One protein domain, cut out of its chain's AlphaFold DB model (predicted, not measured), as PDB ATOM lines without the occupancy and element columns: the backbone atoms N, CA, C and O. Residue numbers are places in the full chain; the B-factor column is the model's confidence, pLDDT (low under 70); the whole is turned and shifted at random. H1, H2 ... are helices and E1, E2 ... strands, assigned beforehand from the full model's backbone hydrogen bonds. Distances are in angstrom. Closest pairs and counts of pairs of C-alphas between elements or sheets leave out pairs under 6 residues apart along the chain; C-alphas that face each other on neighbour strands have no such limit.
ATOM      1  N   ASP A 111     147.489 128.104 148.468       91.12
ATOM      2  CA  ASP A 111     147.219 129.474 148.032       91.12
ATOM      3  C   ASP A 111     148.138 130.476 148.750       91.12
ATOM      4  O   ASP A 111     148.617 131.436 148.145       91.12
ATOM      5  N   PHE A 112     148.431 130.235 150.030       93.50
ATOM      6  CA  PHE A 112     149.360 131.043 150.814       93.50
ATOM      7  C   PHE A 112     150.810 130.885 150.340       93.50
ATOM      8  O   PHE A 112     151.531 131.877 150.211       93.50
ATOM      9  N   MET A 113     151.221 129.662 149.988       92.88
ATOM     10  CA  MET A 113     152.570 129.369 149.484       92.88
ATOM     11  C   MET A 113     152.876 130.028 148.131       92.88
ATOM     12  O   MET A 113     154.038 130.162 147.748       92.88
ATOM     13  N   VAL A 114     151.869 130.552 147.426       90.75
ATOM     14  CA  VAL A 114     152.073 131.392 146.235       90.75
ATOM     15  C   VAL A 114     152.888 132.654 146.563       90.75
ATOM     16  O   VAL A 114     153.563 133.177 145.674       90.75
ATOM     17  N   LEU A 115     152.903 133.129 147.819       93.38
ATOM     18  CA  LEU A 115     153.788 134.221 148.259       93.38
ATOM     19  C   LEU A 115     155.271 133.909 148.015       93.38
ATOM     20  O   LEU A 115     155.990 134.765 147.491       93.38
ATOM     21  N   SER A 116     155.710 132.685 148.327       92.69
ATOM     22  CA  SER A 116     157.077 132.212 148.069       92.69
ATOM     23  C   SER A 116     157.421 132.316 146.588       92.69
ATOM     24  O   SER A 116     158.393 132.964 146.202       92.69
ATOM     25  N   LEU A 117     156.567 131.740 145.737       91.88
ATOM     26  CA  LEU A 117     156.789 131.712 144.291       91.88
ATOM     27  C   LEU A 117     156.791 133.116 143.679       91.88
ATOM     28  O   LEU A 117     157.597 133.402 142.796       91.88
ATOM     29  N   ARG A 118     155.924 134.017 144.155       90.31
ATOM     30  CA  ARG A 118     155.900 135.416 143.702       90.31
ATOM     31  C   ARG A 118     157.163 136.174 144.101       90.31
ATOM     32  O   ARG A 118     157.621 137.011 143.327       90.31
ATOM     33  N   THR A 119     157.718 135.879 145.276       91.06
ATOM     34  CA  THR A 119     158.965 136.492 145.749       91.06
ATOM     35  C   THR A 119     160.131 136.084 144.850       91.06
ATOM     36  O   THR A 119     160.798 136.951 144.286       91.06
ATOM     37  N   ALA A 120     160.283 134.784 144.586       93.56
ATOM     38  CA  ALA A 120     161.299 134.283 143.661       93.56
ATOM     39  C   ALA A 120     161.094 134.768 142.217       93.56
ATOM     40  O   ALA A 120     162.055 135.106 141.527       93.56
ATOM     41  N   LEU A 121     159.846 134.882 141.752       92.06
ATOM     42  CA  LEU A 121     159.556 135.439 140.429       92.06
ATOM     43  C   LEU A 121     159.930 136.927 140.336       92.06
ATOM     44  O   LEU A 121     160.416 137.367 139.298       92.06
ATOM     45  N   SER A 122     159.755 137.698 141.415       91.75
ATOM     46  CA  SER A 122     160.229 139.087 141.490       91.75
ATOM     47  C   SER A 122     161.751 139.160 141.350       91.75
ATOM     48  O   SER A 122     162.239 139.956 140.550       91.75
ATOM     49  N   ALA A 123     162.497 138.304 142.057       94.62
ATOM     50  CA  ALA A 123     163.953 138.211 141.921       94.62
ATOM     51  C   ALA A 123     164.372 137.851 140.484       94.62
ATOM     52  O   ALA A 123     165.279 138.462 139.917       94.62
ATOM     53  N   LEU A 124     163.651 136.923 139.851       94.62
ATOM     54  CA  LEU A 124     163.910 136.511 138.476       94.62
ATOM     55  C   LEU A 124     163.644 137.633 137.462       94.62
ATOM     56  O   LEU A 124     164.444 137.826 136.552       94.62
ATOM     57  N   HIS A 125     162.589 138.433 137.647       93.62
ATOM     58  CA  HIS A 125     162.366 139.625 136.825       93.62
ATOM     59  C   HIS A 125     163.462 140.680 137.028       93.62
ATOM     60  O   HIS A 125     163.919 141.269 136.055       93.62
ATOM     61  N   ARG A 126     163.957 140.887 138.259       95.25
ATOM     62  CA  ARG A 126     165.097 141.796 138.503       95.25
ATOM     63  C   ARG A 126     166.375 141.318 137.815       95.25
ATOM     64  O   ARG A 126     167.183 142.139 137.378       95.25
ATOM     65  N   LEU A 127     166.563 140.002 137.712       97.06
ATOM     66  CA  LEU A 127     167.657 139.401 136.956       97.06
ATOM     67  C   LEU A 127     167.494 139.620 135.444       97.06
ATOM     68  O   LEU A 127     168.474 139.958 134.783       97.06
ATOM     69  N   GLU A 128     166.281 139.492 134.903       95.88
ATOM     70  CA  GLU A 128     165.979 139.825 133.500       95.88
ATOM     71  C   GLU A 128     166.165 141.326 133.211       95.88
ATOM     72  O   GLU A 128     166.736 141.697 132.185       95.88
ATOM     73  N   ASP A 129     165.777 142.207 134.137       96.31
ATOM     74  CA  ASP A 129     166.021 143.650 134.033       96.31
ATOM     75  C   ASP A 129     167.526 143.964 134.023       96.31
ATOM     76  O   ASP A 129     168.009 144.769 133.216       96.31
ATOM     77  N   PHE A 130     168.298 143.292 134.883       98.06
ATOM     78  CA  PHE A 130     169.755 143.393 134.895       98.06
ATOM     79  C   PHE A 130     170.379 142.866 133.595       98.06
ATOM     80  O   PHE A 130     171.245 143.522 133.014       98.06
ATOM     81  N   GLN A 131     169.912 141.723 133.096       97.81
ATOM     82  CA  GLN A 131     170.318 141.145 131.815       97.81
ATOM     83  C   GLN A 131     170.054 142.125 130.660       97.81
ATOM     84  O   GLN A 131     170.956 142.398 129.866       97.81
ATOM     85  N   ALA A 132     168.854 142.709 130.588       97.31
ATOM     86  CA  ALA A 132     168.489 143.693 129.574       97.31
ATOM     87  C   ALA A 132     169.394 144.933 129.632       97.31
ATOM     88  O   ALA A 132     169.858 145.414 128.592       97.31
ATOM     89  N   PHE A 133     169.706 145.415 130.839       98.38
ATOM     90  CA  PHE A 133     170.668 146.494 131.043       98.38
ATOM     91  C   PHE A 133     172.062 146.130 130.507       98.38
ATOM     92  O   PHE A 133     172.654 146.905 129.749       98.38
ATOM     93  N   VAL A 134     172.583 144.947 130.849       98.44
ATOM     94  CA  VAL A 134     173.893 144.474 130.375       98.44
ATOM     95  C   VAL A 134     173.913 144.366 128.850       98.44
ATOM     96  O   VAL A 134     174.836 144.871 128.211       98.44
ATOM     97  N   PHE A 135     172.870 143.792 128.249       98.25
ATOM     98  CA  PHE A 135     172.740 143.681 126.796       98.25
ATOM     99  C   PHE A 135     172.710 145.039 126.100       98.25
ATOM    100  O   PHE A 135     173.301 145.188 125.031       98.25
ATOM    101  N   GLN A 136     172.056 146.036 126.695       98.06
ATOM    102  CA  GLN A 136     172.019 147.385 126.146       98.06
ATOM    103  C   GLN A 136     173.397 148.062 126.177       98.06
ATOM    104  O   GLN A 136     173.738 148.780 125.237       98.06
ATOM    105  N   GLN A 137     174.175 147.864 127.245       98.31
ATOM    106  CA  GLN A 137     175.463 148.542 127.434       98.31
ATOM    107  C   GLN A 137     176.633 147.837 126.735       98.31
ATOM    108  O   GLN A 137     177.516 148.506 126.202       98.31
ATOM    109  N   TYR A 138     176.642 146.503 126.725       98.25
ATOM    110  CA  TYR A 138     177.787 145.701 126.276       98.25
ATOM    111  C   TYR A 138     177.468 144.763 125.103       98.25
ATOM    112  O   TYR A 138     178.384 144.237 124.474       98.25
ATOM    113  N   GLY A 139     176.190 144.573 124.765       97.94
ATOM    114  CA  GLY A 139     175.735 143.641 123.733       97.94
ATOM    115  C   GLY A 139     175.429 142.233 124.259       97.94
ATOM    116  O   GLY A 139     175.832 141.847 125.351       97.94
ATOM    117  N   GLN A 140     174.700 141.453 123.453       97.94
ATOM    118  CA  GLN A 140     174.286 140.071 123.769       97.94
ATOM    119  C   GLN A 140     175.353 139.015 123.448       97.94
ATOM    120  O   GLN A 140     175.231 137.858 123.843       97.94
ATOM    121  N   SER A 141     176.381 139.386 122.684       98.06
ATOM    122  CA  SER A 141     177.479 138.487 122.326       98.06
ATOM    123  C   SER A 141     178.235 138.008 123.564       98.06
ATOM    124  O   SER A 141     178.334 138.738 124.554       98.06
ATOM    125  N   ARG A 142     178.861 136.831 123.468       97.75
ATOM    126  CA  ARG A 142     179.734 136.291 124.515       97.75
ATOM    127  C   ARG A 142     180.824 137.288 124.923       97.75
ATOM    128  O   ARG A 142     181.080 137.451 126.109       97.75
ATOM    129  N   GLU A 143     181.435 137.971 123.960       98.44
ATOM    130  CA  GLU A 143     182.472 138.983 124.188       98.44
ATOM    131  C   GLU A 143     181.922 140.189 124.960       98.44
ATOM    132  O   GLU A 143     182.576 140.686 125.871       98.44
ATOM    133  N   GLY A 144     180.697 140.613 124.638       98.31
ATOM    134  CA  GLY A 144     179.979 141.671 125.353       98.31
ATOM    135  C   GLY A 144     179.714 141.314 126.815       98.31
ATOM    136  O   GLY A 144     180.008 142.101 127.712       98.31
ATOM    137  N   LEU A 145     179.243 140.095 127.077       98.50
ATOM    138  CA  LEU A 145     179.023 139.608 128.441       98.50
ATOM    139  C   LEU A 145     180.326 139.484 129.244       98.50
ATOM    140  O   LEU A 145     180.356 139.862 130.414       98.50
ATOM    141  N   LEU A 146     181.415 139.014 128.624       98.50
ATOM    142  CA  LEU A 146     182.731 138.986 129.271       98.50
ATOM    143  C   LEU A 146     183.247 140.399 129.566       98.50
ATOM    144  O   LEU A 146     183.725 140.647 130.668       98.50
ATOM    145  N   ALA A 147     183.084 141.344 128.636       98.56
ATOM    146  CA  ALA A 147     183.454 142.740 128.859       98.56
ATOM    147  C   ALA A 147     182.639 143.380 129.998       98.56
ATOM    148  O   ALA A 147     183.187 144.143 130.795       98.56
ATOM    149  N   ALA A 148     181.348 143.048 130.112       98.50
ATOM    150  CA  ALA A 148     180.511 143.479 131.229       98.50
ATOM    151  C   ALA A 148     181.020 142.916 132.564       98.50
ATOM    152  O   ALA A 148     181.159 143.666 133.533       98.50
ATOM    153  N   PHE A 149     181.356 141.622 132.604       98.56
ATOM    154  CA  PHE A 149     181.933 140.983 133.785       98.56
ATOM    155  C   PHE A 149     183.260 141.638 134.192       98.56
ATOM    156  O   PHE A 149     183.427 142.020 135.347       98.56
ATOM    157  N   GLU A 150     184.182 141.841 133.247       98.38
ATOM    158  CA  GLU A 150     185.471 142.504 133.490       98.38
ATOM    159  C   GLU A 150     185.299 143.939 134.009       98.38
ATOM    160  O   GLU A 150     186.039 144.381 134.888       98.38
ATOM    161  N   ALA A 151     184.295 144.671 133.517       98.31
ATOM    162  CA  ALA A 151     183.981 146.011 134.006       98.31
ATOM    163  C   ALA A 151     183.447 146.006 135.454       98.31
ATOM    164  O   ALA A 151     183.720 146.944 136.219       98.31
ATOM    165  N   MET A 152     182.707 144.958 135.832       98.38
ATOM    166  CA  MET A 152     182.186 144.742 137.187       98.38
ATOM    167  C   MET A 152     183.234 144.186 138.156       98.38
ATOM    168  O   MET A 152     183.171 144.492 139.347       98.38
ATOM    169  N   ASP A 153     184.212 143.417 137.680       98.25
ATOM    170  CA  ASP A 153     185.310 142.873 138.483       98.25
ATOM    171  C   ASP A 153     186.368 143.946 138.779       98.25
ATOM    172  O   ASP A 153     187.501 143.933 138.297       98.25
ATOM    173  N   ILE A 154     185.994 144.901 139.636       97.56
ATOM    174  CA  ILE A 154     186.829 146.044 140.038       97.56
ATOM    175  C   ILE A 154     188.199 145.595 140.574       97.56
ATOM    176  O   ILE A 154     189.172 146.345 140.485       97.56
ATOM    177  N   LYS A 155     188.271 144.390 141.152       97.12
ATOM    178  CA  LYS A 155     189.473 143.851 141.798       97.12
ATOM    179  C   LYS A 155     190.293 142.941 140.880       97.12
ATOM    180  O   LYS A 155     191.379 142.545 141.295       97.12
ATOM    181  N   GLY A 156     189.804 142.616 139.681       97.00
ATOM    182  CA  GLY A 156     190.471 141.730 138.726       97.00
ATOM    183  C   GLY A 156     190.690 140.312 139.260       97.00
ATOM    184  O   GLY A 156     191.719 139.705 138.965       97.00
ATOM    185  N   LYS A 157     189.785 139.809 140.108       97.69
ATOM    186  CA  LYS A 157     189.915 138.488 140.745       97.69
ATOM    187  C   LYS A 157     189.369 137.335 139.906       97.69
ATOM    188  O   LYS A 157     189.610 136.190 140.272       97.69
ATOM    189  N   GLN A 158     188.667 137.622 138.811       97.75
ATOM    190  CA  GLN A 158     187.915 136.645 138.016       97.75
ATOM    191  C   GLN A 158     186.819 135.929 138.825       97.75
ATOM    192  O   GLN A 158     186.430 134.808 138.516       97.75
ATOM    193  N   GLU A 159     186.313 136.586 139.867       97.94
ATOM    194  CA  GLU A 159     185.193 136.134 140.691       97.94
ATOM    195  C   GLU A 159     184.499 137.358 141.297       97.94
ATOM    196  O   GLU A 159     185.157 138.297 141.756       97.94
ATOM    197  N   LEU A 160     183.169 137.347 141.323       98.38
ATOM    198  CA  LEU A 160     182.368 138.361 141.998       98.38
ATOM    199  C   LEU A 160     181.754 137.733 143.247       98.38
ATOM    200  O   LEU A 160     180.994 136.785 143.139       98.38
ATOM    201  N   THR A 161     182.056 138.252 144.433       97.81
ATOM    202  CA  THR A 161     181.235 138.007 145.631       97.81
ATOM    203  C   THR A 161     180.022 138.936 145.624       97.81
ATOM    204  O   THR A 161     180.057 139.950 144.928       97.81
ATOM    205  N   ASP A 162     179.001 138.673 146.445       97.31
ATOM    206  CA  ASP A 162     177.808 139.534 146.559       97.31
ATOM    207  C   ASP A 162     178.172 141.027 146.696       97.31
ATOM    208  O   ASP A 162     177.757 141.883 145.911       97.31
ATOM    209  N   LYS A 163     179.097 141.344 147.613       97.50
ATOM    210  CA  LYS A 163     179.567 142.722 147.828       97.50
ATOM    211  C   LYS A 163     180.227 143.325 146.587       97.50
ATOM    212  O   LYS A 163     179.951 144.476 146.253       97.50
ATOM    213  N   THR A 164     181.110 142.582 145.914       97.88
ATOM    214  CA  THR A 164     181.800 143.099 144.720       97.88
ATOM    215  C   THR A 164     180.896 143.127 143.493       97.88
ATOM    216  O   THR A 164     181.073 144.002 142.655       97.88
ATOM    217  N   PHE A 165     179.909 142.231 143.403       98.25
ATOM    218  CA  PHE A 165     178.869 142.253 142.381       98.25
ATOM    219  C   PHE A 165     178.035 143.528 142.505       98.25
ATOM    220  O   PHE A 165     177.930 144.278 141.538       98.25
ATOM    221  N   GLN A 166     177.517 143.834 143.698       98.12
ATOM    222  CA  GLN A 166     176.726 145.045 143.922       98.12
ATOM    223  C   GLN A 166     177.537 146.324 143.655       98.12
ATOM    224  O   GLN A 166     177.033 147.267 143.043       98.12
ATOM    225  N   GLU A 167     178.798 146.373 144.097       98.00
ATOM    226  CA  GLU A 167     179.698 147.503 143.831       98.00
ATOM    227  C   GLU A 167     180.000 147.647 142.328       98.00
ATOM    228  O   GLU A 167     179.881 148.742 141.772       98.00
ATOM    229  N   GLY A 168     180.322 146.537 141.660       98.31
ATOM    230  CA  GLY A 168     180.577 146.461 140.223       98.31
ATOM    231  C   GLY A 168     179.371 146.880 139.387       98.31
ATOM    232  O   GLY A 168     179.504 147.717 138.495       98.31
ATOM    233  N   ALA A 169     178.181 146.380 139.722       98.25
ATOM    234  CA  ALA A 169     176.926 146.706 139.050       98.25
ATOM    235  C   ALA A 169     176.619 148.210 139.147       98.25
ATOM    236  O   ALA A 169     176.312 148.856 138.142       98.25
ATOM    237  N   ARG A 170     176.806 148.814 140.330       98.25
ATOM    238  CA  ARG A 170     176.664 150.269 140.510       98.25
ATOM    239  C   ARG A 170     177.703 151.053 139.712       98.25
ATOM    240  O   ARG A 170     177.362 152.085 139.137       98.25
ATOM    241  N   LYS A 171     178.946 150.567 139.642       98.19
ATOM    242  CA  LYS A 171     180.028 151.204 138.874       98.19
ATOM    243  C   LYS A 171     179.731 151.238 137.375       98.19
ATOM    244  O   LYS A 171     180.025 152.246 136.738       98.19
ATOM    245  N   ILE A 172     179.123 150.186 136.824       98.25
ATOM    246  CA  ILE A 172     178.697 150.159 135.414       98.25
ATOM    247  C   ILE A 172     177.380 150.912 135.164       98.25
ATOM    248  O   ILE A 172     176.963 151.032 134.019       98.25
ATOM    249  N   GLY A 173     176.742 151.457 136.209       98.19
ATOM    250  CA  GLY A 173     175.556 152.313 136.113       98.19
ATOM    251  C   GLY A 173     174.226 151.644 136.472       98.19
ATOM    252  O   GLY A 173     173.193 152.316 136.421       98.19
ATOM    253  N   TYR A 174     174.220 150.369 136.873       98.31
ATOM    254  CA  TYR A 174     173.009 149.669 137.302       98.31
ATOM    255  C   TYR A 174     172.677 149.982 138.768       98.31
ATOM    256  O   TYR A 174     173.437 149.665 139.683       98.31
ATOM    257  N   LYS A 175     171.534 150.633 139.009       96.75
ATOM    258  CA  LYS A 175     171.152 151.135 140.344       96.75
ATOM    259  C   LYS A 175     170.430 150.111 141.216       96.75
ATOM    260  O   LYS A 175     170.440 150.257 142.433       96.75
ATOM    261  N   HIS A 176     169.819 149.104 140.602       95.81
ATOM    262  CA  HIS A 176     168.932 148.142 141.261       95.81
ATOM    263  C   HIS A 176     169.650 146.829 141.597       95.81
ATOM    264  O   HIS A 176     169.038 145.770 141.614       95.81
ATOM    265  N   ALA A 177     170.967 146.883 141.814       95.19
ATOM    266  CA  ALA A 177     171.744 145.711 142.193       95.19
ATOM    267  C   ALA A 177     171.400 145.297 143.629       95.19
ATOM    268  O   ALA A 177     171.651 146.064 144.565       95.19
ATOM    269  N   ASP A 178     170.870 144.089 143.789       94.50
ATOM    270  CA  ASP A 178     170.546 143.490 145.077       94.50
ATOM    271  C   ASP A 178     171.115 142.066 145.198       94.50
ATOM    272  O   ASP A 178     171.694 141.522 144.252       94.50
ATOM    273  N   ALA A 179     170.978 141.489 146.393       95.06
ATOM    274  CA  ALA A 179     171.486 140.158 146.707       95.06
ATOM    275  C   ALA A 179     170.713 139.031 145.997       95.06
ATOM    276  O   ALA A 179     171.275 137.962 145.792       95.06
ATOM    277  N   SER A 180     169.459 139.263 145.591       95.19
ATOM    278  CA  SER A 180     168.633 138.253 144.913       95.19
ATOM    279  C   SER A 180     169.120 138.005 143.482       95.19
ATOM    280  O   SER A 180     169.249 136.860 143.053       95.19
ATOM    281  N   ILE A 181     169.523 139.068 142.770       97.06
ATOM    282  CA  ILE A 181     170.154 138.953 141.446       97.06
ATOM    283  C   ILE A 181     171.462 138.163 141.557       97.06
ATOM    284  O   ILE A 181     171.735 137.302 140.725       97.06
ATOM    285  N   PHE A 182     172.268 138.448 142.587       97.62
ATOM    286  CA  PHE A 182     173.506 137.716 142.841       97.62
ATOM    287  C   PHE A 182     173.244 136.236 143.138       97.62
ATOM    288  O   PHE A 182     173.873 135.378 142.525       97.62
ATOM    289  N   GLY A 183     172.299 135.945 144.038       96.12
ATOM    290  CA  GLY A 183     171.938 134.582 144.420       96.12
ATOM    291  C   GLY A 183     171.535 133.735 143.216       96.12
ATOM    292  O   GLY A 183     172.026 132.626 143.069       96.12
ATOM    293  N   LEU A 184     170.742 134.288 142.294       97.12
ATOM    294  CA  LEU A 184     170.329 133.590 141.070       97.12
ATOM    295  C   LEU A 184     171.456 133.398 140.030       97.12
ATOM    296  O   LEU A 184     171.289 132.613 139.096       97.12
ATOM    297  N   LEU A 185     172.586 134.099 140.162       97.50
ATOM    298  CA  LEU A 185     173.754 133.952 139.285       97.50
ATOM    299  C   LEU A 185     174.797 132.956 139.810       97.50
ATOM    300  O   LEU A 185     175.616 132.479 139.025       97.50
ATOM    301  N   ASP A 186     174.786 132.641 141.104       97.50
ATOM    302  CA  ASP A 186     175.729 131.716 141.746       97.50
ATOM    303  C   ASP A 186     175.306 130.251 141.535       97.50
ATOM    304  O   ASP A 186     174.894 129.543 142.452       97.50
ATOM    305  N   LEU A 187     175.381 129.792 140.281       96.25
ATOM    306  CA  LEU A 187     174.955 128.448 139.861       96.25
ATOM    307  C   LEU A 187     175.754 127.315 140.524       96.25
ATOM    308  O   LEU A 187     175.303 126.168 140.527       96.25
ATOM    309  N   SER A 188     176.943 127.614 141.048       95.06
ATOM    310  CA  SER A 188     177.788 126.677 141.788       95.06
ATOM    311  C   SER A 188     177.588 126.712 143.303       95.06
ATOM    312  O   SER A 188     178.192 125.878 143.982       95.06
ATOM    313  N   PHE A 189     176.731 127.599 143.828       95.31
ATOM    314  CA  PHE A 189     176.455 127.751 145.265       95.31
ATOM    315  C   PHE A 189     177.727 128.034 146.077       95.31
ATOM    316  O   PHE A 189     177.909 127.549 147.195       95.31
ATOM    317  N   SER A 190     178.670 128.758 145.475       95.50
ATOM    318  CA  SER A 190     180.015 128.953 146.020       95.50
ATOM    319  C   SER A 190     180.164 130.247 146.827       95.50
ATOM    320  O   SER A 190     181.228 130.516 147.395       95.50
ATOM    321  N   GLY A 191     179.117 131.073 146.863       96.25
ATOM    322  CA  GLY A 191     179.150 132.459 147.320       96.25
ATOM    323  C   GLY A 191     179.867 133.387 146.335       96.25
ATOM    324  O   GLY A 191     180.284 134.490 146.717       96.25
ATOM    325  N   LYS A 192     180.082 132.934 145.092       97.56
ATOM    326  CA  LYS A 192     180.868 133.628 144.068       97.56
ATOM    327  C   LYS A 192     180.309 133.369 142.674       97.56
ATOM    328  O   LYS A 192     180.000 132.243 142.327       97.56
ATOM    329  N   VAL A 193     180.301 134.406 141.843       98.31
ATOM    330  CA  VAL A 193     179.940 134.320 140.427       98.31
ATOM    331  C   VAL A 193     181.205 134.418 139.581       98.31
ATOM    332  O   VAL A 193     181.907 135.433 139.585       98.31
ATOM    333  N   THR A 194     181.502 133.348 138.858       98.31
ATOM    334  CA  THR A 194     182.603 133.231 137.894       98.31
ATOM    335  C   THR A 194     182.205 133.787 136.517       98.31
ATOM    336  O   THR A 194     181.013 133.903 136.217       98.31
ATOM    337  N   PRO A 195     183.167 134.074 135.612       98.38
ATOM    338  CA  PRO A 195     182.850 134.492 134.246       98.38
ATOM    339  C   PRO A 195     181.966 133.480 133.509       98.38
ATOM    340  O   PRO A 195     181.095 133.860 132.734       98.38
ATOM    341  N   THR A 196     182.174 132.183 133.752       97.88
ATOM    342  CA  THR A 196     181.393 131.102 133.137       97.88
ATOM    343  C   THR A 196     179.937 131.100 133.576       97.88
ATOM    344  O   THR A 196     179.065 130.899 132.738       97.88
ATOM    345  N   GLU A 197     179.663 131.366 134.852       97.50
ATOM    346  CA  GLU A 197     178.291 131.482 135.357       97.50
ATOM    347  C   GLU A 197     177.643 132.774 134.871       97.50
ATOM    348  O   GLU A 197     176.497 132.769 134.432       97.50
ATOM    349  N   PHE A 198     178.400 133.871 134.830       98.12
ATOM    350  CA  PHE A 198     177.903 135.140 134.308       98.12
ATOM    351  C   PHE A 198     177.484 135.045 132.836       98.12
ATOM    352  O   PHE A 198     176.506 135.667 132.433       98.12
ATOM    353  N   LEU A 199     178.166 134.226 132.026       98.00
ATOM    354  CA  LEU A 199     177.763 133.969 130.639       98.00
ATOM    355  C   LEU A 199     176.374 133.326 130.519       98.00
ATOM    356  O   LEU A 199     175.732 133.489 129.479       98.00
ATOM    357  N   VAL A 200     175.879 132.649 131.562       96.75
ATOM    358  CA  VAL A 200     174.528 132.072 131.568       96.75
ATOM    359  C   VAL A 200     173.460 133.158 131.478       96.75
ATOM    360  O   VAL A 200     172.404 132.888 130.910       96.75
ATOM    361  N   LEU A 201     173.761 134.411 131.860       96.25
ATOM    362  CA  LEU A 201     172.902 135.568 131.572       96.25
ATOM    363  C   LEU A 201     172.474 135.630 130.107       96.25
ATOM    364  O   LEU A 201     171.396 136.128 129.841       96.25
ATOM    365  N   GLY A 202     173.243 135.111 129.146       96.69
ATOM    366  CA  GLY A 202     172.831 135.053 127.739       96.69
ATOM    367  C   GLY A 202     171.557 134.234 127.470       96.69
ATOM    368  O   GLY A 202     170.928 134.403 126.427       96.69
ATOM    369  N   HIS A 203     171.177 133.346 128.391       95.06
ATOM    370  CA  HIS A 203     170.149 132.321 128.193       95.06
ATOM    371  C   HIS A 203     169.063 132.300 129.273       95.06
ATOM    372  O   HIS A 203     168.109 131.530 129.157       95.06
ATOM    373  N   ILE A 204     169.187 133.124 130.316       94.50
ATOM    374  CA  ILE A 204     168.188 133.187 131.386       94.50
ATOM    375  C   ILE A 204     166.890 133.779 130.840       94.50
ATOM    376  O   ILE A 204     166.890 134.807 130.163       94.50
ATOM    377  N   SER A 205     165.788 133.102 131.147       93.25
ATOM    378  CA  SER A 205     164.434 133.595 130.943       93.25
ATOM    379  C   SER A 205     163.528 133.024 132.024       93.25
ATOM    380  O   SER A 205     163.544 131.818 132.280       93.25
ATOM    381  N   SER A 206     162.693 133.876 132.607       91.31
ATOM    382  CA  SER A 206     161.668 133.519 133.584       91.31
ATOM    383  C   SER A 206     160.777 132.393 133.081       91.31
ATOM    384  O   SER A 206     160.547 131.407 133.780       91.31
ATOM    385  N   LYS A 207     160.374 132.467 131.811       87.94
ATOM    386  CA  LYS A 207     159.609 131.416 131.145       87.94
ATOM    387  C   LYS A 207     160.329 130.063 131.160       87.94
ATOM    388  O   LYS A 207     159.708 129.064 131.509       87.94
ATOM    389  N   LEU A 208     161.615 130.025 130.804       89.12
ATOM    390  CA  LEU A 208     162.386 128.777 130.753       89.12
ATOM    391  C   LEU A 208     162.579 128.167 132.145       89.12
ATOM    392  O   LEU A 208     162.516 126.948 132.284       89.12
ATOM    393  N   VAL A 209     162.780 128.996 133.173       92.38
ATOM    394  CA  VAL A 209     162.889 128.530 134.565       92.38
ATOM    395  C   VAL A 209     161.572 127.916 135.034       92.38
ATOM    396  O   VAL A 209     161.570 126.816 135.576       92.38
ATOM    397  N   LEU A 210     160.439 128.571 134.767       91.00
ATOM    398  CA  LEU A 210     159.122 128.046 135.141       91.00
ATOM    399  C   LEU A 210     158.772 126.756 134.381       91.00
ATOM    400  O   LEU A 210     158.263 125.811 134.980       91.00
ATOM    401  N   GLU A 211     159.081 126.678 133.082       88.25
ATOM    402  CA  GLU A 211     158.932 125.445 132.292       88.25
ATOM    403  C   GLU A 211     159.831 124.317 132.828       88.25
ATOM    404  O   GLU A 211     159.411 123.157 132.882       88.25
ATOM    405  N   SER A 212     161.041 124.657 133.279       91.12
ATOM    406  CA  SER A 212     161.980 123.714 133.894       91.12
ATOM    407  C   SER A 212     161.451 123.183 135.228       91.12
ATOM    408  O   SER A 212     161.425 121.970 135.424       91.12
ATOM    409  N   LEU A 213     160.943 124.054 136.103       93.69
ATOM    410  CA  LEU A 213     160.331 123.669 137.380       93.69
ATOM    411  C   LEU A 213     159.093 122.786 137.184       93.69
ATOM    412  O   LEU A 213     158.951 121.768 137.862       93.69
ATOM    413  N   GLN A 214     158.231 123.114 136.216       90.62
ATOM    414  CA  GLN A 214     157.082 122.270 135.879       90.62
ATOM    415  C   GLN A 214     157.530 120.895 135.367       90.62
ATOM    416  O   GLN A 214     157.022 119.871 135.812       90.62
ATOM    417  N   THR A 215     158.527 120.856 134.481       90.06
ATOM    418  CA  THR A 215     159.089 119.598 133.967       90.06
ATOM    419  C   THR A 215     159.711 118.761 135.089       90.06
ATOM    420  O   THR A 215     159.587 117.535 135.100       90.06
ATOM    421  N   LEU A 216     160.382 119.408 136.043       93.12
ATOM    422  CA  LEU A 216     160.973 118.763 137.213       93.12
ATOM    423  C   LEU A 216     159.892 118.124 138.092       93.12
ATOM    424  O   LEU A 216     159.986 116.940 138.417       93.12
ATOM    425  N   LYS A 217     158.833 118.881 138.390       94.00
ATOM    426  CA  LYS A 217     157.657 118.408 139.121       94.00
ATOM    427  C   LYS A 217     156.985 117.223 138.431       94.00
ATOM    428  O   LYS A 217     156.760 116.197 139.067       94.00
ATOM    429  N   ASP A 218     156.678 117.347 137.141       91.81
ATOM    430  CA  ASP A 218     155.982 116.306 136.378       91.81
ATOM    431  C   ASP A 218     156.798 115.006 136.350       91.81
ATOM    432  O   ASP A 218     156.244 113.916 136.487       91.81
ATOM    433  N   ASN A 219     158.127 115.108 136.232       91.56
ATOM    434  CA  ASN A 219     159.015 113.949 136.304       91.56
ATOM    435  C   ASN A 219     159.047 113.316 137.695       91.56
ATOM    436  O   ASN A 219     158.953 112.093 137.790       91.56
ATOM    437  N   ALA A 220     159.134 114.120 138.755       93.56
ATOM    438  CA  ALA A 220     159.104 113.620 140.125       93.56
ATOM    439  C   ALA A 220     157.782 112.888 140.427       93.56
ATOM    440  O   ALA A 220     157.793 111.749 140.891       93.56
ATOM    441  N   LEU A 221     156.639 113.476 140.062       93.69
ATOM    442  CA  LEU A 221     155.326 112.846 140.235       93.69
ATOM    443  C   LEU A 221     155.177 111.570 139.400       93.69
ATOM    444  O   LEU A 221     154.670 110.564 139.888       93.69
ATOM    445  N   ARG A 222     155.642 111.579 138.147       93.06
ATOM    446  CA  ARG A 222     155.571 110.411 137.259       93.06
ATOM    447  C   ARG A 222     156.398 109.231 137.772       93.06
ATOM    448  O   ARG A 222     155.997 108.091 137.556       93.06
ATOM    449  N   LEU A 223     157.560 109.492 138.368       92.88
ATOM    450  CA  LEU A 223     158.503 108.450 138.778       92.88
ATOM    451  C   LEU A 223     158.259 107.938 140.196       92.88
ATOM    452  O   LEU A 223     158.362 106.735 140.418       92.88
ATOM    453  N   PHE A 224     157.912 108.826 141.127       94.44
ATOM    454  CA  PHE A 224     157.813 108.495 142.551       94.44
ATOM    455  C   PHE A 224     156.378 108.545 143.085       94.44
ATOM    456  O   PHE A 224     156.134 108.137 144.211       94.44
ATOM    457  N   GLY A 225     155.409 109.021 142.296       95.19
ATOM    458  CA  GLY A 225     154.003 109.139 142.694       95.19
ATOM    459  C   GLY A 225     153.697 110.407 143.494       95.19
ATOM    460  O   GLY A 225     152.657 111.026 143.268       95.19
ATOM    461  N   SER A 226     154.612 110.847 144.362       95.50
ATOM    462  CA  SER A 226     154.512 112.117 145.084       95.50
ATOM    463  C   SER A 226     155.858 112.846 145.187       95.50
ATOM    464  O   SER A 226     156.928 112.260 145.012       95.50
ATOM    465  N   LEU A 227     155.812 114.154 145.465       95.19
ATOM    466  CA  LEU A 227     157.027 114.948 145.691       95.19
ATOM    467  C   LEU A 227     157.733 114.558 146.995       95.19
ATOM    468  O   LEU A 227     158.960 114.584 147.032       95.19
ATOM    469  N   SER A 228     156.978 114.157 148.023       95.75
ATOM    470  CA  SER A 228     157.533 113.671 149.289       95.75
ATOM    471  C   SER A 228     158.267 112.347 149.105       95.75
ATOM    472  O   SER A 228     159.418 112.249 149.517       95.75
ATOM    473  N   ASP A 229     157.664 111.382 148.400       95.56
ATOM    474  CA  ASP A 229     158.301 110.086 148.112       95.56
ATOM    475  C   ASP A 229     159.584 110.274 147.289       95.56
ATOM    476  O   ASP A 229     160.593 109.616 147.538       95.56
ATOM    477  N   CYS A 230     159.571 111.217 146.336       95.25
ATOM    478  CA  CYS A 230     160.760 111.604 145.580       95.25
ATOM    479  C   CYS A 230     161.866 112.141 146.500       95.25
ATOM    480  O   CYS A 230     163.014 111.723 146.378       95.25
ATOM    481  N   PHE A 231     161.537 113.055 147.417       95.38
ATOM    482  CA  PHE A 231     162.511 113.643 148.338       95.38
ATOM    483  C   PHE A 231     163.090 112.596 149.296       95.38
ATOM    484  O   PHE A 231     164.304 112.504 149.445       95.38
ATOM    485  N   GLU A 232     162.236 111.775 149.913       95.00
ATOM    486  CA  GLU A 232     162.658 110.713 150.831       95.00
ATOM    487  C   GLU A 232     163.556 109.687 150.141       95.00
ATOM    488  O   GLU A 232     164.552 109.249 150.715       95.00
ATOM    489  N   ARG A 233     163.233 109.325 148.895       94.31
ATOM    490  CA  ARG A 233     164.032 108.382 148.118       94.31
ATOM    491  C   ARG A 233     165.426 108.928 147.807       94.31
ATOM    492  O   ARG A 233     166.408 108.229 148.043       94.31
ATOM    493  N   LEU A 234     165.503 110.175 147.352       93.12
ATOM    494  CA  LEU A 234     166.769 110.857 147.080       93.12
ATOM    495  C   LEU A 234     167.609 111.034 148.350       93.12
ATOM    496  O   LEU A 234     168.827 110.875 148.324       93.12
ATOM    497  N   LEU A 235     166.956 111.322 149.478       93.38
ATOM    498  CA  LEU A 235     167.614 111.427 150.776       93.38
ATOM    499  C   LEU A 235     168.202 110.080 151.223       93.38
ATOM    500  O   LEU A 235     169.314 110.037 151.744       93.38
ATOM    501  N   GLN A 236     167.486 108.973 151.005       92.50
ATOM    502  CA  GLN A 236     168.001 107.626 151.279       92.50
ATOM    503  C   GLN A 236     169.208 107.283 150.398       92.50
ATOM    504  O   GLN A 236     170.143 106.642 150.875       92.50
ATOM    505  N   GLU A 237     169.199 107.700 149.132       91.56
ATOM    506  CA  GLU A 237     170.312 107.496 148.198       91.56
ATOM    507  C   GLU A 237     171.548 108.308 148.607       91.56
ATOM    508  O   GLU A 237     172.638 107.745 148.698       91.56
ATOM    509  N   GLU A 238     171.380 109.581 148.985       91.19
ATOM    510  CA  GLU A 238     172.477 110.406 149.513       91.19
ATOM    511  C   GLU A 238     173.091 109.793 150.786       91.19
ATOM    512  O   GLU A 238     174.316 109.717 150.920       91.19
ATOM    513  N   GLN A 239     172.249 109.275 151.689       90.81
ATOM    514  CA  GLN A 239     172.694 108.573 152.898       90.81
ATOM    515  C   GLN A 239     173.421 107.255 152.582       90.81
ATOM    516  O   GLN A 239     174.389 106.905 153.263       90.81
ATOM    517  N   ALA A 240     172.972 106.513 151.564       90.38
ATOM    518  CA  ALA A 240     173.572 105.244 151.154       90.38
ATOM    519  C   ALA A 240     174.965 105.424 150.530       90.38
ATOM    520  O   ALA A 240     175.841 104.584 150.746       90.38
ATOM    521  N   ASP A 241     175.201 106.544 149.844       89.19
ATOM    522  CA  ASP A 241     176.499 106.900 149.259       89.19
ATOM    523  C   ASP A 241     177.549 107.325 150.306       89.19
ATOM    524  O   ASP A 241     178.664 107.739 149.971       89.19
ATOM    525  N   GLY A 242     177.226 107.204 151.598       85.88
ATOM    526  CA  GLY A 242     178.133 107.507 152.700       85.88
ATOM    527  C   GLY A 242     178.402 109.001 152.868       85.88
ATOM    528  O   GLY A 242     179.258 109.382 153.670       85.88
ATOM    529  N   GLN A 243     177.665 109.855 152.151       78.31
ATOM    530  CA  GLN A 243     177.549 111.260 152.503       78.31
ATOM    531  C   GLN A 243     176.635 111.305 153.722       78.31
ATOM    532  O   GLN A 243     175.413 111.301 153.613       78.31
ATOM    533  N   ALA A 244     177.250 111.256 154.909       69.56
ATOM    534  CA  ALA A 244     176.516 111.496 156.138       69.56
ATOM    535  C   ALA A 244     175.740 112.806 155.948       69.56
ATOM    536  O   ALA A 244     176.358 113.784 155.508       69.56
ATOM    537  N   PRO A 245     174.421 112.829 156.223       66.38
ATOM    538  CA  PRO A 245     173.651 114.053 156.139       66.38
ATOM    539  C   PRO A 245     174.381 115.040 157.032       66.38
ATOM    540  O   PRO A 245     174.559 114.796 158.228       66.38
ATOM    541  N   VAL A 246     174.940 116.075 156.414       65.56
ATOM    542  CA  VAL A 246     175.676 117.087 157.151       65.56
ATOM    543  C   VAL A 246     174.608 117.806 157.943       65.56
ATOM    544  O   VAL A 246     173.906 118.655 157.386       65.56
ATOM    545  N   LEU A 265     168.231 117.918 154.871       90.56
ATOM    546  CA  LEU A 265     168.657 118.695 153.713       90.56
ATOM    547  C   LEU A 265     169.232 117.747 152.667       90.56
ATOM    548  O   LEU A 265     170.066 116.908 152.997       90.56
ATOM    549  N   LEU A 266     168.800 117.916 151.422       91.69
ATOM    550  CA  LEU A 266     169.214 117.110 150.281       91.69
ATOM    551  C   LEU A 266     170.160 117.919 149.390       91.69
ATOM    552  O   LEU A 266     169.821 119.027 148.968       91.69
ATOM    553  N   SER A 267     171.345 117.390 149.090       92.12
ATOM    554  CA  SER A 267     172.304 118.068 148.207       92.12
ATOM    555  C   SER A 267     171.877 118.017 146.743       92.12
ATOM    556  O   SER A 267     171.431 116.989 146.232       92.12
ATOM    557  N   ILE A 268     172.153 119.085 145.993       88.75
ATOM    558  CA  ILE A 268     171.982 119.111 144.529       88.75
ATOM    559  C   ILE A 268     172.810 118.022 143.833       88.75
ATOM    560  O   ILE A 268     172.456 117.565 142.745       88.75
ATOM    561  N   LYS A 269     173.896 117.554 144.462       88.19
ATOM    562  CA  LYS A 269     174.701 116.446 143.928       88.19
ATOM    563  C   LYS A 269     173.909 115.142 143.838       88.19
ATOM    564  O   LYS A 269     174.078 114.441 142.843       88.19
ATOM    565  N   ALA A 270     173.035 114.865 144.809       86.25
ATOM    566  CA  ALA A 270     172.168 113.688 144.794       86.25
ATOM    567  C   ALA A 270     171.231 113.729 143.578       86.25
ATOM    568  O   ALA A 270     171.160 112.787 142.794       86.25
ATOM    569  N   PHE A 271     170.628 114.888 143.307       83.38
ATOM    570  CA  PHE A 271     169.813 115.056 142.106       83.38
ATOM    571  C   PHE A 271     170.613 114.964 140.799       83.38
ATOM    572  O   PHE A 271     170.127 114.437 139.798       83.38
ATOM    573  N   ALA A 272     171.838 115.493 140.772       84.75
ATOM    574  CA  ALA A 272     172.693 115.423 139.590       84.75
ATOM    575  C   ALA A 272     173.120 113.982 139.262       84.75
ATOM    576  O   ALA A 272     173.423 113.688 138.102       84.75
ATOM    577  N   GLN A 273     173.158 113.100 140.263       84.88
ATOM    578  CA  GLN A 273     173.403 111.671 140.094       84.88
ATOM    579  C   GLN A 273     172.209 110.992 139.429       84.88
ATOM    580  O   GLN A 273     172.377 110.463 138.331       84.88
ATOM    581  N   GLU A 274     171.006 111.154 139.979       82.00
ATOM    582  CA  GLU A 274     169.767 110.653 139.363       82.00
ATOM    583  C   GLU A 274     169.569 111.180 137.935       82.00
ATOM    584  O   GLU A 274     169.187 110.463 137.008       82.00
ATOM    585  N   ARG A 275     169.945 112.436 137.684       80.25
ATOM    586  CA  ARG A 275     169.897 112.998 136.334       80.25
ATOM    587  C   ARG A 275     170.760 112.229 135.328       80.25
ATOM    588  O   ARG A 275     170.351 112.083 134.177       80.25
ATOM    589  N   LYS A 276     171.937 111.731 135.726       78.06
ATOM    590  CA  LYS A 276     172.806 110.923 134.845       78.06
ATOM    591  C   LYS A 276     172.205 109.555 134.544       78.06
ATOM    592  O   LYS A 276     172.470 109.010 133.474       78.06
ATOM    593  N   GLU A 277     171.401 109.029 135.459       81.81
ATOM    594  CA  GLU A 277     170.672 107.771 135.285       81.81
ATOM    595  C   GLU A 277     169.410 107.943 134.423       81.81
ATOM    596  O   GLU A 277     168.829 106.963 133.954       81.81
ATOM    597  N   GLY A 278     169.035 109.191 134.118       75.19
ATOM    598  CA  GLY A 278     167.913 109.531 133.246       75.19
ATOM    599  C   GLY A 278     166.556 109.493 133.949       75.19
ATOM    600  O   GLY A 278     165.526 109.478 133.276       75.19
ATOM    601  N   THR A 279     166.537 109.480 135.283       79.88
ATOM    602  CA  THR A 279     165.318 109.520 136.098       79.88
ATOM    603  C   THR A 279     164.805 110.957 136.196       79.88
ATOM    604  O   THR A 279     163.818 111.311 135.547       79.88
ATOM    605  N   ILE A 280     165.486 111.833 136.935       83.25
ATOM    606  CA  ILE A 280     164.983 113.186 137.225       83.25
ATOM    607  C   ILE A 280     165.700 114.238 136.370       83.25
ATOM    608  O   ILE A 280     166.906 114.431 136.475       83.25
ATOM    609  N   GLY A 281     164.955 114.959 135.524       76.50
ATOM    610  CA  GLY A 281     165.495 116.108 134.781       76.50
ATOM    611  C   GLY A 281     166.533 115.759 133.704       76.50
ATOM    612  O   GLY A 281     167.316 116.628 133.322       76.50
ATOM    613  N   GLY A 282     166.548 114.514 133.206       80.44
ATOM    614  CA  GLY A 282     167.516 114.029 132.208       80.44
ATOM    615  C   GLY A 282     167.649 114.925 130.968       80.44
ATOM    616  O   GLY A 282     168.757 115.150 130.488       80.44
ATOM    617  N   ASP A 283     166.542 115.517 130.518       85.44
ATOM    618  CA  ASP A 283     166.505 116.380 129.329       85.44
ATOM    619  C   ASP A 283     166.836 117.858 129.615       85.44
ATOM    620  O   ASP A 283     166.998 118.654 128.689       85.44
ATOM    621  N   MET A 284     166.930 118.258 130.886       88.75
ATOM    622  CA  MET A 284     167.160 119.652 131.271       88.75
ATOM    623  C   MET A 284     168.650 119.995 131.175       88.75
ATOM    624  O   MET A 284     169.459 119.174 131.599       88.75
ATOM    625  N   PRO A 285     169.064 121.176 130.680       90.69
ATOM    626  CA  PRO A 285     170.454 121.631 130.770       90.69
ATOM    627  C   PRO A 285     170.936 121.756 132.231       90.69
ATOM    628  O   PRO A 285     170.128 122.081 133.105       90.69
ATOM    629  N   PRO A 286     172.230 121.519 132.540       91.12
ATOM    630  CA  PRO A 286     172.752 121.663 133.904       91.12
ATOM    631  C   PRO A 286     172.515 123.038 134.529       91.12
ATOM    632  O   PRO A 286     172.235 123.122 135.721       91.12
ATOM    633  N   GLU A 287     172.586 124.093 133.727       93.19
ATOM    634  CA  GLU A 287     172.414 125.475 134.168       93.19
ATOM    635  C   GLU A 287     170.951 125.754 134.529       93.19
ATOM    636  O   GLU A 287     170.669 126.325 135.578       93.19
ATOM    637  N   SER A 288     170.007 125.286 133.703       92.56
ATOM    638  CA  SER A 288     168.566 125.377 133.984       92.56
ATOM    639  C   SER A 288     168.181 124.581 135.229       92.56
ATOM    640  O   SER A 288     167.313 125.005 135.994       92.56
ATOM    641  N   PHE A 289     168.854 123.450 135.451       92.50
ATOM    642  CA  PHE A 289     168.677 122.646 136.650       92.50
ATOM    643  C   PHE A 289     169.143 123.409 137.890       92.50
ATOM    644  O   PHE A 289     168.337 123.638 138.782       92.50
ATOM    645  N   ALA A 290     170.387 123.897 137.916       94.62
ATOM    646  CA  ALA A 290     170.904 124.691 139.034       94.62
ATOM    647  C   ALA A 290     170.035 125.929 139.323       94.62
ATOM    648  O   ALA A 290     169.665 126.172 140.470       94.62
ATOM    649  N   LEU A 291     169.621 126.653 138.278       95.31
ATOM    650  CA  LEU A 291     168.760 127.829 138.405       95.31
ATOM    651  C   LEU A 291     167.377 127.498 138.990       95.31
ATOM    652  O   LEU A 291     166.813 128.311 139.717       95.31
ATOM    653  N   SER A 292     166.846 126.297 138.731       94.75
ATOM    654  CA  SER A 292     165.598 125.832 139.350       94.75
ATOM    655  C   SER A 292     165.746 125.671 140.868       94.75
ATOM    656  O   SER A 292     164.835 126.026 141.608       94.75
ATOM    657  N   PHE A 293     166.900 125.203 141.355       94.75
ATOM    658  CA  PHE A 293     167.164 125.094 142.794       94.75
ATOM    659  C   PHE A 293     167.392 126.457 143.434       94.75
ATOM    660  O   PHE A 293     166.797 126.733 144.468       94.75
ATOM    661  N   LEU A 294     168.167 127.333 142.784       95.88
ATOM    662  CA  LEU A 294     168.330 128.718 143.235       95.88
ATOM    663  C   LEU A 294     166.980 129.426 143.363       95.88
ATOM    664  O   LEU A 294     166.738 130.117 144.348       95.88
ATOM    665  N   PHE A 295     166.075 129.204 142.407       96.31
ATOM    666  CA  PHE A 295     164.718 129.733 142.463       96.31
ATOM    667  C   PHE A 295     163.935 129.208 143.677       96.31
ATOM    668  O   PHE A 295     163.244 129.984 144.331       96.31
ATOM    669  N   LEU A 296     164.031 127.912 143.996       95.69
ATOM    670  CA  LEU A 296     163.349 127.327 145.157       95.69
ATOM    671  C   LEU A 296     163.936 127.829 146.487       95.69
ATOM    672  O   LEU A 296     163.170 128.153 147.394       95.69
ATOM    673  N   SER A 297     165.261 127.971 146.589       94.69
ATOM    674  CA  SER A 297     165.919 128.566 147.762       94.69
ATOM    675  C   SER A 297     165.499 130.027 147.960       94.69
ATOM    676  O   SER A 297     165.109 130.415 149.064       94.69
ATOM    677  N   GLU A 298     165.478 130.819 146.881       94.94
ATOM    678  CA  GLU A 298     164.996 132.206 146.902       94.94
ATOM    679  C   GLU A 298     163.511 132.274 147.302       94.94
ATOM    680  O   GLU A 298     163.109 133.133 148.084       94.94
ATOM    681  N   ALA A 299     162.685 131.330 146.838       93.56
ATOM    682  CA  ALA A 299     161.264 131.258 147.183       93.56
ATOM    683  C   ALA A 299     161.033 130.962 148.676       93.56
ATOM    684  O   ALA A 299     160.055 131.436 149.263       93.56
ATOM    685  N   ALA A 300     161.935 130.210 149.307       91.38
ATOM    686  CA  ALA A 300     161.945 130.004 150.752       91.38
ATOM    687  C   ALA A 300     162.612 131.151 151.532       91.38
ATOM    688  O   ALA A 300     162.618 131.129 152.763       91.38
ATOM    689  N   GLY A 301     163.167 132.152 150.839       90.50
ATOM    690  CA  GLY A 301     163.918 133.255 151.438       90.50
ATOM    691  C   GLY A 301     165.195 132.805 152.145       90.50
ATOM    692  O   GLY A 301     165.643 133.464 153.087       90.50
ATOM    693  N   ARG A 302     165.765 131.669 151.727       91.31
ATOM    694  CA  ARG A 302     167.031 131.145 152.242       91.31
ATOM    695  C   ARG A 302     168.159 131.474 151.278       91.31
ATOM    696  O   ARG A 302     167.967 131.551 150.068       91.31
ATOM    697  N   GLN A 303     169.353 131.673 151.832       89.69
ATOM    698  CA  GLN A 303     170.535 131.801 150.992       89.69
ATOM    699  C   GLN A 303     170.825 130.458 150.315       89.69
ATOM    700  O   GLN A 303     170.762 129.426 150.986       89.69
ATOM    701  N   PRO A 304     171.136 130.461 149.012       91.38
ATOM    702  CA  PRO A 304     171.416 129.239 148.281       91.38
ATOM    703  C   PRO A 304     172.740 128.625 148.760       91.38
ATOM    704  O   PRO A 304     173.804 129.209 148.583       91.38
ATOM    705  N   ASP A 305     172.678 127.437 149.360       92.19
ATOM    706  CA  ASP A 305     173.824 126.692 149.914       92.19
ATOM    707  C   ASP A 305     174.097 125.369 149.167       92.19
ATOM    708  O   ASP A 305     174.921 124.547 149.575       92.19
ATOM    709  N   GLY A 306     173.390 125.152 148.057       92.69
ATOM    710  CA  GLY A 306     173.477 123.939 147.250       92.69
ATOM    711  C   GLY A 306     172.687 122.771 147.827       92.69
ATOM    712  O   GLY A 306     172.860 121.633 147.374       92.69
ATOM    713  N   ARG A 307     171.836 123.034 148.820       93.94
ATOM    714  CA  ARG A 307     170.943 122.059 149.429       93.94
ATOM    715  C   ARG A 307     169.508 122.536 149.346       93.94
ATOM    716  O   ARG A 307     169.232 123.726 149.228       93.94
ATOM    717  N   ILE A 308     168.601 121.575 149.407       94.44
ATOM    718  CA  ILE A 308     167.172 121.835 149.427       94.44
ATOM    719  C   ILE A 308     166.519 121.085 150.587       94.44
ATOM    720  O   ILE A 308     166.813 119.913 150.832       94.44
ATOM    721  N   SER A 309     165.657 121.765 151.333       93.75
ATOM    722  CA  SER A 309     164.811 121.147 152.351       93.75
ATOM    723  C   SER A 309     163.582 120.496 151.712       93.75
ATOM    724  O   SER A 309     163.200 120.802 150.579       93.75
ATOM    725  N   GLN A 310     162.916 119.611 152.454       93.94
ATOM    726  CA  GLN A 310     161.653 119.031 151.991       93.94
ATOM    727  C   GLN A 310     160.588 120.113 151.758       93.94
ATOM    728  O   GLN A 310     159.826 120.029 150.799       93.94
ATOM    729  N   GLU A 311     160.554 121.148 152.602       91.94
ATOM    730  CA  GLU A 311     159.619 122.270 152.469       91.94
ATOM    731  C   GLU A 311     159.853 123.045 151.167       91.94
ATOM    732  O   GLU A 311     158.907 123.299 150.421       91.94
ATOM    733  N   GLU A 312     161.115 123.360 150.857       93.75
ATOM    734  CA  GLU A 312     161.518 124.021 149.610       93.75
ATOM    735  C   GLU A 312     161.164 123.178 148.383       93.75
ATOM    736  O   GLU A 312     160.634 123.695 147.401       93.75
ATOM    737  N   TRP A 313     161.404 121.868 148.442       95.12
ATOM    738  CA  TRP A 313     161.043 120.948 147.365       95.12
ATOM    739  C   TRP A 313     159.527 120.875 147.147       95.12
ATOM    740  O   TRP A 313     159.037 120.905 146.012       95.12
ATOM    741  N   CYS A 314     158.760 120.847 148.235       92.62
ATOM    742  CA  CYS A 314     157.304 120.842 148.193       92.62
ATOM    743  C   CYS A 314     156.704 122.154 147.663       92.62
ATOM    744  O   CYS A 314     155.541 122.142 147.263       92.62
ATOM    745  N   LEU A 315     157.467 123.250 147.526       92.75
ATOM    746  CA  LEU A 315     156.997 124.457 146.823       92.75
ATOM    747  C   LEU A 315     156.602 124.178 145.366       92.75
ATOM    748  O   LEU A 315     155.786 124.906 144.801       92.75
ATOM    749  N   LEU A 316     157.099 123.094 144.760       92.56
ATOM    750  CA  LEU A 316     156.629 122.637 143.451       92.56
ATOM    751  C   LEU A 316     155.119 122.315 143.448       92.56
ATOM    752  O   LEU A 316     154.466 122.428 142.407       92.56
ATOM    753  N   GLN A 317     154.517 121.977 144.595       90.75
ATOM    754  CA  GLN A 317     153.062 121.802 144.721       90.75
ATOM    755  C   GLN A 317     152.308 123.105 144.471       90.75
ATOM    756  O   GLN A 317     151.261 123.078 143.830       90.75
ATOM    757  N   ALA A 318     152.871 124.254 144.853       86.19
ATOM    758  CA  ALA A 318     152.225 125.548 144.664       86.19
ATOM    759  C   ALA A 318     152.052 125.925 143.177       86.19
ATOM    760  O   ALA A 318     151.224 126.774 142.859       86.19
ATOM    761  N   PHE A 319     152.716 125.238 142.237       82.12
ATOM    762  CA  PHE A 319     152.384 125.342 140.807       82.12
ATOM    763  C   PHE A 319     150.978 124.818 140.472       82.12
ATOM    764  O   PHE A 319     150.405 125.253 139.479       82.12
ATOM    765  N   ASP A 320     150.393 123.937 141.292       78.62
ATOM    766  CA  ASP A 320     148.988 123.517 141.157       78.62
ATOM    767  C   ASP A 320     148.018 124.485 141.837       78.62
ATOM    768  O   ASP A 320     146.802 124.359 141.651       78.62
ATOM    769  N   ALA A 321     148.527 125.452 142.612       74.88
ATOM    770  CA  ALA A 321     147.686 126.397 143.323       74.88
ATOM    771  C   ALA A 321     146.763 127.100 142.331       74.88
ATOM    772  O   ALA A 321     147.151 127.494 141.224       74.88
ATOM    773  N   THR A 322     145.511 127.291 142.743       64.75
ATOM    774  CA  THR A 322     144.488 127.872 141.867       64.75
ATOM    775  C   THR A 322     144.870 129.269 141.367       64.75
ATOM    776  O   THR A 322     144.446 129.663 140.279       64.75
TER     777      THR A 322
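AT A GLANCE: This is residues 111 to 246 and 265 to 322 of the 532 residues of a protein of Alexandrium monilatum (UniProt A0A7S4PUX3). Two lobes of short helices, mostly crossing one another, sit side by side along one long helix, H1: one lobe holds H2 to H5, the other H6 to H10 with a tiny sheet of E1 and E2. H9 lies near the middle and meets H4 of the other lobe, while H6 and H7 make a corner at the far end. The printed part has 194 residues with ten named helices and two named strands, in the order H1 to H7, E1, H8, H9, E2, H10; the sheet, E1 - E2, is antiparallel and the class is mostly helix. The whole is compact, with a radius of gyration of the C-alphas of 17.2 A and spans of 48 by 40 by 27 A.

HOW THE PARTS SIT: E1, residues 265 to 267, and E2, residues 307 to 309, are antiparallel neighbours at 147 degrees; N 266 and O 308 are 2.9 A apart, within hydrogen-bond range. H7, residues 227 to 240, comes nearest E1 at the C-alphas of Leu 235 and Leu 266, 5.9 A. H8, residues 268 to 277, touches residues 234 to 238 of H7, closest C-alphas Ala 270 and Glu 238, 5.8 A. H6, residues 206 to 224, and H7 touch only at the corner, closest C-alphas Phe 224 and Cys 230, 5.2 A. H10, residues 310 to 320, touches H7 at its residues 227 to 231, closest C-alphas Cys 314 and Leu 227, 6.4 A, at a shallow tilt of 28 degrees, opposite ways. H9, residues 286 to 299, touches H4, residues 179 to 185, closest C-alphas Leu 294 and Leu 184, 5.7 A. The hub, H1, residues 111 to 138, touches five helices, among them H9, with residues 116 to 124 alone, closest C-alphas Ser 116 and Ala 299, 4.4 A. H2, residues 142 to 152, touches H3, residues 162 to 171, closest C-alphas Met 152 and Gly 168, 3.8 A, and H5, residues 195 to 202, closest C-alphas Leu 145 and Leu 199, 6.2 A. Every O i to N i+4 pair is within hydrogen-bond range in H2, H3, H4, H6, H7, H8 and H9, against 21 of 24 in H1, 1 of 4 in H5 and 2 of 7 in H10; O i to N i+3 pairs are within range in 4 of 5 in H5 and 8 of 8 in H10.

IN THESE COORDINATES: H1 runs 40.9 A from C-alpha 111 at (147.219, 129.474, 148.032), H6 26.9 A, H9 20.0 A and H7 19.9 A. H10 ends at C-alpha 320, (148.988, 123.517, 141.157).

THE WHOLE: The C-alphas of Lys 155 and Gly 225 are farthest apart, 49.6 A. Residues 247 to 264 are not printed; C-alphas 246 and 265 are 8.0 A apart across this cut. Of the links printed whole, none is long. Mean pLDDT of the printed part is 92.9; residues 244 to 246 and 322 are under 70.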